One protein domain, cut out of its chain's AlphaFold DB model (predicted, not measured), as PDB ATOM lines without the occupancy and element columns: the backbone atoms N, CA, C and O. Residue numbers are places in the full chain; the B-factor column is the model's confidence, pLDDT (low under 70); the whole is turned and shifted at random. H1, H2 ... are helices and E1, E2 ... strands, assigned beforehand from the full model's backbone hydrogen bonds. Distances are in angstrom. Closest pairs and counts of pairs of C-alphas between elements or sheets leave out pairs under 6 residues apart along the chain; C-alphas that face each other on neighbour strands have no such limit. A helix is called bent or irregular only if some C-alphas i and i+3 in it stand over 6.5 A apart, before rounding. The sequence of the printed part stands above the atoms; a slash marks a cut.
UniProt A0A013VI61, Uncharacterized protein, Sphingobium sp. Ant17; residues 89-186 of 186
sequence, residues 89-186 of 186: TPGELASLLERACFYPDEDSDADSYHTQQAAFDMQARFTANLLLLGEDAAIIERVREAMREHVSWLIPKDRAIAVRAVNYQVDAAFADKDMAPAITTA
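Overview. This is residues 89 to 186 of the 186 residues of an uncharacterized protein of Sphingobium sp. Ant17 (UniProt A0A013VI61). What shape is this? A two-stranded hairpin, E1 and E2, lies at one end and is joined to a V of two helices, H3 and H2, which meet near their link and splay apart; H1 crosses H2 at the other end. The hairpin's turn, residues 165 to 170, and residues 106 to 111 stick out. What are its figures? The printed part has 98 residues, with named elements H1, H2, H3, E1, E2 in chain order, mostly helix, and one antiparallel sheet, E1 - E2. It is loose, with a radius of gyration of the C-alphas of 17.0 A, and spans 51 by 32 by 31 A.

Along the chain. Where are the strands? E1 is residues 161 to 166, 16.4 A from first to last C-alpha, and E2 residues 169 to 174, 17.2 A, ending at C-alpha 174 (-60.188, -73.067, 38.638). Where are the helices? H3 is residues 135 to 154, 28.2 A; H2 residues 113 to 133, 29.3 A; H1 residues 90 to 101, 15.9 A, from C-alpha 90 (-29.764, -77.109, 46.052).

Arrangement. How do the strands pair? E1 and E2 form an antiparallel hairpin at 163 degrees, with N 164 and O 171 within hydrogen-bond range at 2.9 A. How do the helices stand? H2, with residues 126 to 130 alone, touches residues 135 to 142 of H3, a helical hairpin at a steep tilt of 41 degrees, opposite ways; the closest C-alphas, Asn 129 and Ala 138, are 4.7 A apart. H1 touches H2 at a steep tilt of 51 degrees, opposite ways, the closest C-alphas, Ala 94 and Ala 124, being 4.7 A apart. E2 is apart from H1, H2 and H3. Are their backbones whole? Every O i to N i+4 pair is within hydrogen-bond range in H1 and H2, and 13 of 16 in H3, which has a kink of 47 degrees near residue 148 and is irregular, with C-alphas 150 and 153 7.2 A apart.

Size, cuts and confidence. How far does it reach? The two C-alphas farthest apart, of Asp 107 and Asp 178, are 53.5 A apart. Is it continuous and sure? The printed part has no cut, and the link from H1 to H2, 11 residues, is long. Residues 177 to 186 are under 70 in pLDDT.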
ATOM      1  N   THR A  89     -26.091 -73.845  45.806       93.62
ATOM      2  CA  THR A  89     -27.540 -73.980  45.646       93.62
ATOM      3  C   THR A  89     -27.979 -75.447  45.745       93.62
ATOM      4  O   THR A  89     -27.182 -76.351  45.481       93.62
ATOM      5  N   PRO A  90     -29.262 -75.734  46.047       93.44
ATOM      6  CA  PRO A  90     -29.764 -77.109  46.052       93.44
ATOM      7  C   PRO A  90     -29.550 -77.854  44.731       93.44
ATOM      8  O   PRO A  90     -29.219 -79.035  44.743       93.44
ATOM      9  N   GLY A  91     -29.691 -77.167  43.592       93.44
ATOM     10  CA  GLY A  91     -29.464 -77.767  42.275       93.44
ATOM     11  C   GLY A  91     -27.995 -78.112  42.018       93.44
ATOM     12  O   GLY A  91     -27.696 -79.181  41.491       93.44
ATOM     13  N   GLU A  92     -27.067 -77.244  42.429       96.31
ATOM     14  CA  GLU A  92     -25.630 -77.522  42.322       96.31
ATOM     15  C   GLU A  92     -25.216 -78.678  43.234       96.31
ATOM     16  O   GLU A  92     -24.484 -79.565  42.796       96.31
ATOM     17  N   LEU A  93     -25.722 -78.712  44.472       96.75
ATOM     18  CA  LEU A  93     -25.454 -79.813  45.394       96.75
ATOM     19  C   LEU A  93     -26.010 -81.137  44.856       96.75
ATOM     20  O   LEU A  93     -25.291 -82.131  44.861       96.75
ATOM     21  N   ALA A  94     -27.239 -81.151  44.331       95.19
ATOM     22  CA  ALA A  94     -27.819 -82.342  43.710       95.19
ATOM     23  C   ALA A  94     -26.961 -82.861  42.544       95.19
ATOM     24  O   ALA A  94     -26.670 -84.053  42.474       95.19
ATOM     25  N   SER A  95     -26.469 -81.964  41.685       95.62
ATOM     26  CA  SER A  95     -25.578 -82.339  40.581       95.62
ATOM     27  C   SER A  95     -24.239 -82.912  41.066       95.62
ATOM     28  O   SER A  95     -23.708 -83.847  40.464       95.62
ATOM     29  N   LEU A  96     -23.676 -82.384  42.158       96.00
ATOM     30  CA  LEU A  96     -22.456 -82.942  42.751       96.00
ATOM     31  C   LEU A  96     -22.702 -84.308  43.397       96.00
ATOM     32  O   LEU A  96     -21.856 -85.187  43.249       96.00
ATOM     33  N   LEU A  97     -23.851 -84.506  44.048       94.88
ATOM     34  CA  LEU A  97     -24.252 -85.799  44.605       94.88
ATOM     35  C   LEU A  97     -24.402 -86.856  43.514       94.88
ATOM     36  O   LEU A  97     -23.877 -87.954  43.663       94.88
ATOM     37  N   GLU A  98     -25.041 -86.520  42.394       93.31
ATOM     38  CA  GLU A  98     -25.132 -87.424  41.243       93.31
ATOM     39  C   GLU A  98     -23.737 -87.829  40.761       93.31
ATOM     40  O   GLU A  98     -23.420 -89.007  40.655       93.31
ATOM     41  N   ARG A  99     -22.840 -86.863  40.562       92.50
ATOM     42  CA  ARG A  99     -21.480 -87.146  40.083       92.50
ATOM     43  C   ARG A  99     -20.627 -87.947  41.067       92.50
ATOM     44  O   ARG A  99     -19.701 -88.623  40.626       92.50
ATOM     45  N   ALA A 100     -20.871 -87.799  42.366       90.50
ATOM     46  CA  ALA A 100     -20.081 -88.434  43.415       90.50
ATOM     47  C   ALA A 100     -20.609 -89.820  43.803       90.50
ATOM     48  O   ALA A 100     -19.815 -90.685  44.166       90.50
ATOM     49  N   CYS A 101     -21.928 -90.016  43.749       90.62
ATOM     50  CA  CYS A 101     -22.593 -91.149  44.387       90.62
ATOM     51  C   CYS A 101     -23.501 -91.950  43.446       90.62
ATOM     52  O   CYS A 101     -23.840 -93.078  43.787       90.62
ATOM     53  N   PHE A 102     -23.910 -91.421  42.286       90.62
ATOM     54  CA  PHE A 102     -24.760 -92.189  41.377       90.62
ATOM     55  C   PHE A 102     -23.954 -93.280  40.673       90.62
ATOM     56  O   PHE A 102     -23.029 -93.005  39.903       90.62
ATOM     57  N   TYR A 103     -24.368 -94.522  40.893       88.56
ATOM     58  CA  TYR A 103     -23.889 -95.679  40.163       88.56
ATOM     59  C   TYR A 103     -25.102 -96.498  39.710       88.56
ATOM     60  O   TYR A 103     -25.884 -96.924  40.559       88.56
ATOM     61  N   PRO A 104     -25.318 -96.685  38.396       87.81
ATOM     62  CA  PRO A 104     -26.458 -97.452  37.920       87.81
ATOM     63  C   PRO A 104     -26.279 -98.933  38.262       87.81
ATOM     64  O   PRO A 104     -25.191 -99.489  38.099       87.81
ATOM     65  N   ASP A 105     -27.359 -99.582  38.677       86.56
ATOM     66  CA  ASP A 105     -27.412-101.035  38.740       86.56
ATOM     67  C   ASP A 105     -27.423-101.595  37.311       86.56
ATOM     68  O   ASP A 105     -28.232-101.183  36.471       86.56
ATOM     69  N   GLU A 106     -26.482-102.495  37.029       86.25
ATOM     70  CA  GLU A 106     -26.320-103.152  35.730       86.25
ATOM     71  C   GLU A 106     -27.021-104.523  35.671       86.25
ATOM     72  O   GLU A 106     -26.927-105.207  34.646       86.25
ATOM     73  N   ASP A 107     -27.712-104.945  36.740       87.94
ATOM     74  CA  ASP A 107     -28.539-106.151  36.712       87.94
ATOM     75  C   ASP A 107     -29.600-106.044  35.605       87.94
ATOM     76  O   ASP A 107     -30.229-105.013  35.377       87.94
ATOM     77  N   SER A 108     -29.813-107.149  34.897       83.75
ATOM     78  CA  SER A 108     -30.825-107.266  33.852       83.75
ATOM     79  C   SER A 108     -32.257-107.033  34.333       83.75
ATOM     80  O   SER A 108     -33.104-106.677  33.514       83.75
ATOM     81  N   ASP A 109     -32.524-107.248  35.623       88.25
ATOM     82  CA  ASP A 109     -33.827-106.982  36.235       88.25
ATOM     83  C   ASP A 109     -33.948-105.537  36.762       88.25
ATOM     84  O   ASP A 109     -35.032-105.128  37.188       88.25
ATOM     85  N   ALA A 110     -32.861-104.756  36.720       84.88
ATOM     86  CA  ALA A 110     -32.870-103.355  37.104       84.88
ATOM     87  C   ALA A 110     -33.500-102.469  36.020       84.88
ATOM     88  O   ALA A 110     -33.565-102.792  34.830       84.88
ATOM     89  N   ASP A 111     -33.975-101.305  36.454       87.50
ATOM     90  CA  ASP A 111     -34.551-100.303  35.567       87.50
ATOM     91  C   ASP A 111     -33.534 -99.786  34.536       87.50
ATOM     92  O   ASP A 111     -32.320 -99.899  34.690       87.50
ATOM     93  N   SER A 112     -34.013 -99.141  33.470       90.88
ATOM     94  CA  SER A 112     -33.100 -98.499  32.518       90.88
ATOM     95  C   SER A 112     -32.255 -97.415  33.199       90.88
ATOM     96  O   SER A 112     -32.747 -96.717  34.085       90.88
ATOM     97  N   TYR A 113     -31.024 -97.202  32.719       91.25
ATOM     98  CA  TYR A 113     -30.121 -96.152  33.213       91.25
ATOM     99  C   TYR A 113     -30.825 -94.801  33.422       91.25
ATOM    100  O   TYR A 113     -30.686 -94.183  34.469       91.25
ATOM    101  N   HIS A 114     -31.627 -94.359  32.447       91.56
ATOM    102  CA  HIS A 114     -32.322 -93.073  32.521       91.56
ATOM    103  C   HIS A 114     -33.389 -93.027  33.617       91.56
ATOM    104  O   HIS A 114     -33.567 -91.990  34.247       91.56
ATOM    105  N   THR A 115     -34.087 -94.138  33.850       90.38
ATOM    106  CA  THR A 115     -35.068 -94.243  34.935       90.38
ATOM    107  C   THR A 115     -34.364 -94.186  36.289       90.38
ATOM    108  O   THR A 115     -34.781 -93.425  37.158       90.38
ATOM    109  N   GLN A 116     -33.267 -94.932  36.443       91.69
ATOM    110  CA  GLN A 116     -32.469 -94.936  37.670       91.69
ATOM    111  C   GLN A 116     -31.865 -93.552  37.953       91.69
ATOM    112  O   GLN A 116     -31.967 -93.046  39.067       91.69
ATOM    113  N   GLN A 117     -31.304 -92.904  36.931       92.25
ATOM    114  CA  GLN A 117     -30.730 -91.562  37.034       92.25
ATOM    115  C   GLN A 117     -31.786 -90.520  37.419       92.25
ATOM    116  O   GLN A 117     -31.539 -89.693  38.290       92.25
ATOM    117  N   ALA A 118     -32.976 -90.570  36.813       90.12
ATOM    118  CA  ALA A 118     -34.067 -89.658  37.153       90.12
ATOM    119  C   ALA A 118     -34.554 -89.858  38.598       90.12
ATOM    120  O   ALA A 118     -34.816 -88.883  39.304       90.12
ATOM    121  N   ALA A 119     -34.637 -91.111  39.058       89.19
ATOM    122  CA  ALA A 119     -34.971 -91.418  40.445       89.19
ATOM    123  C   ALA A 119     -33.902 -90.882  41.415       89.19
ATOM    124  O   ALA A 119     -34.246 -90.260  42.423       89.19
ATOM    125  N   PHE A 120     -32.619 -91.057  41.081       91.69
ATOM    126  CA  PHE A 120     -31.513 -90.531  41.875       91.69
ATOM    127  C   PHE A 120     -31.509 -88.997  41.918       91.69
ATOM    128  O   PHE A 120     -31.396 -88.432  43.000       91.69
ATOM    129  N   ASP A 121     -31.685 -88.308  40.783       91.75
ATOM    130  CA  ASP A 121     -31.754 -86.835  40.727       91.75
ATOM    131  C   ASP A 121     -32.887 -86.301  41.618       91.75
ATOM    132  O   ASP A 121     -32.679 -85.376  42.406       91.75
ATOM    133  N   MET A 122     -34.062 -86.942  41.596       89.62
ATOM    134  CA  MET A 122     -35.168 -86.586  42.492       89.62
ATOM    135  C   MET A 122     -34.775 -86.731  43.974       89.62
ATOM    136  O   MET A 122     -35.074 -85.847  44.787       89.62
ATOM    137  N   GLN A 123     -34.090 -87.818  44.349       91.19
ATOM    138  CA  GLN A 123     -33.619 -88.018  45.724       91.19
ATOM    139  C   GLN A 123     -32.533 -87.001  46.102       91.19
ATOM    140  O   GLN A 123     -32.614 -86.390  47.166       91.19
ATOM    141  N   ALA A 124     -31.572 -86.744  45.213       93.00
ATOM    142  CA  ALA A 124     -30.483 -85.793  45.417       93.00
ATOM    143  C   ALA A 124     -30.999 -84.365  45.620       93.00
ATOM    144  O   ALA A 124     -30.564 -83.671  46.543       93.00
ATOM    145  N   ARG A 125     -31.985 -83.937  44.823       92.56
ATOM    146  CA  ARG A 125     -32.660 -82.643  44.995       92.56
ATOM    147  C   ARG A 125     -33.408 -82.560  46.310       92.56
ATOM    148  O   ARG A 125     -33.356 -81.521  46.968       92.56
ATOM    149  N   PHE A 126     -34.106 -83.622  46.703       91.25
ATOM    150  CA  PHE A 126     -34.803 -83.648  47.984       91.25
ATOM    151  C   PHE A 126     -33.817 -83.504  49.150       91.25
ATOM    152  O   PHE A 126     -33.990 -82.611  49.980       91.25
ATOM    153  N   THR A 127     -32.741 -84.298  49.159       92.62
ATOM    154  CA  THR A 127     -31.669 -84.229  50.165       92.62
ATOM    155  C   THR A 127     -31.022 -82.846  50.206       92.62
ATOM    156  O   THR A 127     -30.861 -82.269  51.281       92.62
ATOM    157  N   ALA A 128     -30.709 -82.263  49.047       94.31
ATOM    158  CA  ALA A 128     -30.102 -80.940  48.966       94.31
ATOM    159  C   ALA A 128     -31.029 -79.831  49.492       94.31
ATOM    160  O   ALA A 128     -30.586 -78.955  50.234       94.31
ATOM    161  N   ASN A 129     -32.324 -79.871  49.158       92.94
ATOM    162  CA  ASN A 129     -33.291 -78.914  49.695       92.94
ATOM    163  C   ASN A 129     -33.466 -79.078  51.207       92.94
ATOM    164  O   ASN A 129     -33.492 -78.077  51.919       92.94
ATOM    165  N   LEU A 130     -33.542 -80.318  51.702       92.25
ATOM    166  CA  LEU A 130     -33.678 -80.595  53.131       92.25
ATOM    167  C   LEU A 130     -32.492 -80.017  53.909       92.25
ATOM    168  O   LEU A 130     -32.681 -79.343  54.918       92.25
ATOM    169  N   LEU A 131     -31.280 -80.230  53.395       92.19
ATOM    170  CA  LEU A 131     -30.042 -79.806  54.035       92.19
ATOM    171  C   LEU A 131     -29.831 -78.284  54.000       92.19
ATOM    172  O   LEU A 131     -29.337 -77.711  54.968       92.19
ATOM    173  N   LEU A 132     -30.186 -77.628  52.890       92.69
ATOM    174  CA  LEU A 132     -29.879 -76.208  52.672       92.69
ATOM    175  C   LEU A 132     -31.022 -75.261  53.044       92.69
ATOM    176  O   LEU A 132     -30.761 -74.126  53.440       92.69
ATOM    177  N   LEU A 133     -32.272 -75.699  52.889       90.62
ATOM    178  CA  LEU A 133     -33.468 -74.865  53.056       90.62
ATOM    179  C   LEU A 133     -34.374 -75.334  54.205       90.62
ATOM    180  O   LEU A 133     -35.260 -74.585  54.619       90.62
ATOM    181  N   GLY A 134     -34.154 -76.544  54.725       88.38
ATOM    182  CA  GLY A 134     -34.970 -77.158  55.769       88.38
ATOM    183  C   GLY A 134     -36.158 -77.968  55.239       88.38
ATOM    184  O   GLY A 134     -36.464 -77.985  54.044       88.38
ATOM    185  N   GLU A 135     -36.838 -78.653  56.159       86.06
ATOM    186  CA  GLU A 135     -37.870 -79.659  55.866       86.06
ATOM    187  C   GLU A 135     -39.060 -79.104  55.072       86.06
ATOM    188  O   GLU A 135     -39.389 -79.627  54.006       86.06
ATOM    189  N   ASP A 136     -39.660 -78.003  55.531       87.31
ATOM    190  CA  ASP A 136     -40.832 -77.408  54.877       87.31
ATOM    191  C   ASP A 136     -40.540 -77.011  53.422       87.31
ATOM    192  O   ASP A 136     -41.345 -77.260  52.522       87.31
ATOM    193  N   ALA A 137     -39.371 -76.417  53.166       86.00
ATOM    194  CA  ALA A 137     -38.972 -76.003  51.824       86.00
ATOM    195  C   ALA A 137     -38.733 -77.211  50.903       86.00
ATOM    196  O   ALA A 137     -39.171 -77.194  49.751       86.00
ATOM    197  N   ALA A 138     -38.113 -78.276  51.419       84.12
ATOM    198  CA  ALA A 138     -37.895 -79.517  50.678       84.12
ATOM    199  C   ALA A 138     -39.207 -80.205  50.287       84.12
ATOM    200  O   ALA A 138     -39.367 -80.644  49.145       84.12
ATOM    201  N   ILE A 139     -40.178 -80.246  51.205       86.25
ATOM    202  CA  ILE A 139     -41.515 -80.780  50.929       86.25
ATOM    203  C   ILE A 139     -42.203 -79.947  49.842       86.25
ATOM    204  O   ILE A 139     -42.744 -80.510  48.888       86.25
ATOM    205  N   ILE A 140     -42.171 -78.613  49.946       88.62
ATOM    206  CA  ILE A 140     -42.797 -77.728  48.954       88.62
ATOM    207  C   ILE A 140     -42.157 -77.881  47.570       88.62
ATOM    208  O   ILE A 140     -42.893 -77.918  46.582       88.62
ATOM    209  N   GLU A 141     -40.832 -78.007  47.467       85.75
ATOM    210  CA  GLU A 141     -40.179 -78.245  46.172       85.75
ATOM    211  C   GLU A 141     -40.535 -79.608  45.581       85.75
ATOM    212  O   GLU A 141     -40.892 -79.685  44.405       85.75
ATOM    213  N   ARG A 142     -40.585 -80.665  46.398       84.12
ATOM    214  CA  ARG A 142     -41.043 -81.984  45.938       84.12
ATOM    215  C   ARG A 142     -42.483 -81.939  45.419       84.12
ATOM    216  O   ARG A 142     -42.805 -82.557  44.406       84.12
ATOM    217  N   VAL A 143     -43.353 -81.167  46.075       88.44
ATOM    218  CA  VAL A 143     -44.716 -80.918  45.584       88.44
ATOM    219  C   VAL A 143     -44.688 -80.146  44.262       88.44
ATOM    220  O   VAL A 143     -45.410 -80.515  43.338       88.44
ATOM    221  N   ARG A 144     -43.863 -79.100  44.124       88.38
ATOM    222  CA  ARG A 144     -43.738 -78.330  42.870       88.38
ATOM    223  C   ARG A 144     -43.260 -79.195  41.708       88.38
ATOM    224  O   ARG A 144     -43.789 -79.053  40.606       88.38
ATOM    225  N   GLU A 145     -42.299 -80.081  41.943       85.12
ATOM    226  CA  GLU A 145     -41.781 -81.018  40.945       85.12
ATOM    227  C   GLU A 145     -42.859 -82.015  40.509       85.12
ATOM    228  O   GLU A 145     -43.197 -82.059  39.326       85.12
ATOM    229  N   ALA A 146     -43.530 -82.676  41.459       87.50
ATOM    230  CA  ALA A 146     -44.645 -83.577  41.159       87.50
ATOM    231  C   ALA A 146     -45.784 -82.870  40.397       87.50
ATOM    232  O   ALA A 146     -46.365 -83.419  39.458       87.50
ATOM    233  N   MET A 147     -46.090 -81.618  40.756       90.12
ATOM    234  CA  MET A 147     -47.064 -80.797  40.032       90.12
ATOM    235  C   MET A 147     -46.594 -80.481  38.607       90.12
ATOM    236  O   MET A 147     -47.406 -80.480  37.681       90.12
ATOM    237  N   ARG A 148     -45.299 -80.231  38.394       86.62
ATOM    238  CA  ARG A 148     -44.731 -79.977  37.065       86.62
ATOM    239  C   ARG A 148     -44.803 -81.221  36.185       86.62
ATOM    240  O   ARG A 148     -45.249 -81.112  35.046       86.62
ATOM    241  N   GLU A 149     -44.428 -82.375  36.717       85.00
ATOM    242  CA  GLU A 149     -44.357 -83.636  35.975       85.00
ATOM    243  C   GLU A 149     -45.738 -84.223  35.683       85.00
ATOM    244  O   GLU A 149     -46.023 -84.633  34.557       85.00
ATOM    245  N   HIS A 150     -46.626 -84.236  36.677       88.44
ATOM    246  CA  HIS A 150     -47.870 -84.997  36.587       88.44
ATOM    247  C   HIS A 150     -49.116 -84.141  36.375       88.44
ATOM    248  O   HIS A 150     -50.126 -84.668  35.909       88.44
ATOM    249  N   VAL A 151     -49.070 -82.840  36.687       89.56
ATOM    250  CA  VAL A 151     -50.274 -81.986  36.705       89.56
ATOM    251  C   VAL A 151     -50.214 -80.844  35.694       89.56
ATOM    252  O   VAL A 151     -51.243 -80.495  35.123       89.56
ATOM    253  N   SER A 152     -49.043 -80.265  35.424       89.88
ATOM    254  CA  SER A 152     -48.931 -79.026  34.636       89.88
ATOM    255  C   SER A 152     -49.538 -79.130  33.233       89.88
ATOM    256  O   SER A 152     -50.181 -78.191  32.767       89.88
ATOM    257  N   TRP A 153     -49.415 -80.293  32.590       90.88
ATOM    258  CA  TRP A 153     -49.952 -80.558  31.254       90.88
ATOM    259  C   TRP A 153     -51.489 -80.635  31.207       90.88
ATOM    260  O   TRP A 153     -52.073 -80.511  30.130       90.88
ATOM    261  N   LEU A 154     -52.154 -80.804  32.356       91.06
ATOM    262  CA  LEU A 154     -53.615 -80.771  32.480       91.06
ATOM    263  C   LEU A 154     -54.169 -79.340  32.543       91.06
ATOM    264  O   LEU A 154     -55.373 -79.142  32.372       91.06
ATOM    265  N   ILE A 155     -53.320 -78.341  32.810       90.00
ATOM    266  CA  ILE A 155     -53.732 -76.949  33.002       90.00
ATOM    267  C   ILE A 155     -53.913 -76.278  31.628       90.00
ATOM    268  O   ILE A 155     -52.952 -76.164  30.863       90.00
ATOM    269  N   PRO A 156     -55.124 -75.801  31.272       89.75
ATOM    270  CA  PRO A 156     -55.336 -75.096  30.009       89.75
ATOM    271  C   PRO A 156     -54.537 -73.787  29.957       89.75
ATOM    272  O   PRO A 156     -54.488 -73.070  30.950       89.75
ATOM    273  N   LYS A 157     -53.991 -73.434  28.785       85.06
ATOM    274  CA  LYS A 157     -53.075 -72.285  28.598       85.06
ATOM    275  C   LYS A 157     -53.551 -70.951  29.196       85.06
ATOM    276  O   LYS A 157     -52.723 -70.189  29.673       85.06
ATOM    277  N   ASP A 158     -54.859 -70.695  29.199       87.12
ATOM    278  CA  ASP A 158     -55.451 -69.429  29.660       87.12
ATOM    279  C   ASP A 158     -56.217 -69.571  30.987       87.12
ATOM    280  O   ASP A 158     -57.128 -68.791  31.287       87.12
ATOM    281  N   ARG A 159     -55.923 -70.620  31.762       87.00
ATOM    282  CA  ARG A 159     -56.598 -70.906  33.031       87.00
ATOM    283  C   ARG A 159     -55.582 -71.253  34.107       87.00
ATOM    284  O   ARG A 159     -54.578 -71.898  33.845       87.00
ATOM    285  N   ALA A 160     -55.897 -70.874  35.336       89.06
ATOM    286  CA  ALA A 160     -55.155 -71.287  36.516       89.06
ATOM    287  C   ALA A 160     -56.001 -72.262  37.341       89.06
ATOM    288  O   ALA A 160     -57.229 -72.148  37.382       89.06
ATOM    289  N   ILE A 161     -55.343 -73.216  37.995       90.88
ATOM    290  CA  ILE A 161     -55.955 -74.126  38.965       90.88
ATOM    291  C   ILE A 161     -55.350 -73.810  40.331       90.88
ATOM    292  O   ILE A 161     -54.128 -73.781  40.472       90.88
ATOM    293  N   ALA A 162     -56.201 -73.571  41.326       91.44
ATOM    294  CA  ALA A 162     -55.808 -73.524  42.726       91.44
ATOM    295  C   ALA A 162     -55.980 -74.923  43.322       91.44
ATOM    296  O   ALA A 162     -57.049 -75.525  43.200       91.44
ATOM    297  N   VAL A 163     -54.925 -75.432  43.957       91.44
ATOM    298  CA  VAL A 163     -54.930 -76.733  44.630       91.44
ATOM    299  C   VAL A 163     -54.804 -76.511  46.129       91.44
ATOM    300  O   VAL A 163     -53.913 -75.793  46.584       91.44
ATOM    301  N   ARG A 164     -55.689 -77.144  46.898       92.94
ATOM    302  CA  ARG A 164     -55.610 -77.211  48.356       92.94
ATOM    303  C   ARG A 164     -55.424 -78.663  48.767       92.94
ATOM    304  O   ARG A 164     -56.295 -79.490  48.519       92.94
ATOM    305  N   ALA A 165     -54.307 -78.950  49.428       91.94
ATOM    306  CA  ALA A 165     -54.001 -80.271  49.955       91.94
ATOM    307  C   ALA A 165     -53.860 -80.223  51.483       91.94
ATOM    308  O   ALA A 165     -53.111 -79.399  52.004       91.94
ATOM    309  N   VAL A 166     -54.595 -81.074  52.204       93.31
ATOM    310  CA  VAL A 166     -54.529 -81.207  53.672       93.31
ATOM    311  C   VAL A 166     -54.793 -82.664  54.046       93.31
ATOM    312  O   VAL A 166     -55.786 -83.227  53.596       93.31
ATOM    313  N   ASN A 167     -53.950 -83.274  54.888       90.50
ATOM    314  CA  ASN A 167     -54.135 -84.648  55.387       90.50
ATOM    315  C   ASN A 167     -54.445 -85.667  54.274       90.50
ATOM    316  O   ASN A 167     -55.423 -86.408  54.359       90.50
ATOM    317  N   TYR A 168     -53.638 -85.667  53.209       87.69
ATOM    318  CA  TYR A 168     -53.808 -86.526  52.026       87.69
ATOM    319  C   TYR A 168     -55.097 -86.294  51.215       87.69
ATOM    320  O   TYR A 168     -55.331 -86.984  50.226       87.69
ATOM    321  N   GLN A 169     -55.927 -85.315  51.579       92.50
ATOM    322  CA  GLN A 169     -57.069 -84.883  50.778       92.50
ATOM    323  C   GLN A 169     -56.629 -83.777  49.829       92.50
ATOM    324  O   GLN A 169     -55.979 -82.824  50.257       92.50
ATOM    325  N   VAL A 170     -57.010 -83.897  48.559       93.00
ATOM    326  CA  VAL A 170     -56.707 -82.916  47.514       93.00
ATOM    327  C   VAL A 170     -58.015 -82.386  46.948       93.00
ATOM    328  O   VAL A 170     -58.853 -83.160  46.488       93.00
ATOM    329  N   ASP A 171     -58.171 -81.068  46.980       94.19
ATOM    330  CA  ASP A 171     -59.238 -80.342  46.301       94.19
ATOM    331  C   ASP A 171     -58.628 -79.399  45.258       94.19
ATOM    332  O   ASP A 171     -57.563 -78.810  45.483       94.19
ATOM    333  N   ALA A 172     -59.282 -79.276  44.107       92.12
ATOM    334  CA  ALA A 172     -58.789 -78.483  42.991       92.12
ATOM    335  C   ALA A 172     -59.939 -77.761  42.290       92.12
ATOM    336  O   ALA A 172     -60.932 -78.370  41.888       92.12
ATOM    337  N   ALA A 173     -59.773 -76.458  42.089       92.75
ATOM    338  CA  ALA A 173     -60.738 -75.617  41.399       92.75
ATOM    339  C   ALA A 173     -60.021 -74.644  40.464       92.75
ATOM    340  O   ALA A 173     -58.854 -74.307  40.661       92.75
ATOM    341  N   PHE A 174     -60.722 -74.163  39.439       90.94
ATOM    342  CA  PHE A 174     -60.188 -73.067  38.638       90.94
ATOM    343  C   PHE A 174     -60.115 -71.799  39.487       90.94
ATOM    344  O   PHE A 174     -61.092 -71.441  40.140       90.94
ATOM    345  N   ALA A 175     -58.961 -71.138  39.469       86.31
ATOM    346  CA  ALA A 175     -58.786 -69.873  40.163       86.31
ATOM    347  C   ALA A 175     -59.570 -68.764  39.447       86.31
ATOM    348  O   ALA A 175     -59.645 -68.741  38.212       86.31
ATOM    349  N   ASP A 176     -60.132 -67.835  40.220       78.69
ATOM    350  CA  ASP A 176     -60.726 -66.618  39.671       78.69
ATOM    351  C   ASP A 176     -59.656 -65.769  38.974       78.69
ATOM    352  O   ASP A 176     -58.501 -65.709  39.404       78.69
ATOM    353  N   LYS A 177     -60.041 -65.089  37.884       61.75
ATOM    354  CA  LYS A 177     -59.120 -64.305  37.037       61.75
ATOM    355  C   LYS A 177     -58.339 -63.223  37.798       61.75
ATOM    356  O   LYS A 177     -57.250 -62.873  37.358       61.75
ATOM    357  N   ASP A 178     -58.851 -62.755  38.935       60.41
ATOM    358  CA  ASP A 178     -58.236 -61.701  39.755       60.41
ATOM    359  C   ASP A 178     -57.226 -62.229  40.797       60.41
ATOM    360  O   ASP A 178     -56.587 -61.443  41.493       60.41
ATOM    361  N   MET A 179     -57.053 -63.554  40.908       53.16
ATOM    362  CA  MET A 179     -56.149 -64.208  41.870       53.16
ATOM    363  C   MET A 179     -54.868 -64.776  41.248       53.16
ATOM    364  O   MET A 179     -54.083 -65.398  41.959       53.16
ATOM    365  N   ALA A 180     -54.636 -64.602  39.946       51.75
ATOM    366  CA  ALA A 180     -53.447 -65.137  39.289       51.75
ATOM    367  C   ALA A 180     -52.222 -64.240  39.560       51.75
ATOM    368  O   ALA A 180     -52.138 -63.154  38.980       51.75
ATOM    369  N   PRO A 181     -51.233 -64.648  40.384       51.62
ATOM    370  CA  PRO A 181     -49.926 -64.019  40.304       51.62
ATOM    371  C   PRO A 181     -49.354 -64.299  38.912       51.62
ATOM    372  O   PRO A 181     -49.439 -65.420  38.402       51.62
ATOM    373  N   ALA A 182     -48.774 -63.276  38.288       52.84
ATOM    374  CA  ALA A 182     -47.976 -63.469  37.090       52.84
ATOM    375  C   ALA A 182     -46.834 -64.429  37.445       52.84
ATOM    376  O   ALA A 182     -45.984 -64.105  38.273       52.84
ATOM    377  N   ILE A 183     -46.832 -65.624  36.857       54.16
ATOM    378  CA  ILE A 183     -45.681 -66.517  36.950       54.16
ATOM    379  C   ILE A 183     -44.579 -65.837  36.136       54.16
ATOM    380  O   ILE A 183     -44.590 -65.879  34.906       54.16
ATOM    381  N   THR A 184     -43.670 -65.132  36.808       40.41
ATOM    382  CA  THR A 184     -42.456 -64.622  36.175       40.41
ATOM    383  C   THR A 184     -41.588 -65.823  35.832       40.41
ATOM    384  O   THR A 184     -41.044 -66.479  36.714       40.41
ATOM    385  N   THR A 185     -41.492 -66.130  34.543       34.19
ATOM    386  CA  THR A 185     -40.435 -66.985  34.007       34.19
ATOM    387  C   THR A 185     -39.103 -66.278  34.241       34.19
ATOM    388  O   THR A 185     -38.877 -65.216  33.657       34.19
ATOM    389  N   ALA A 186     -38.285 -66.836  35.133       34.88
ATOM    390  CA  ALA A 186     -36.854 -66.565  35.204       34.88
ATOM    391  C   ALA A 186     -36.124 -67.452  34.190       34.88
ATOM    392  O   ALA A 186     -36.578 -68.608  34.011       34.88
TER     393      ALA A 186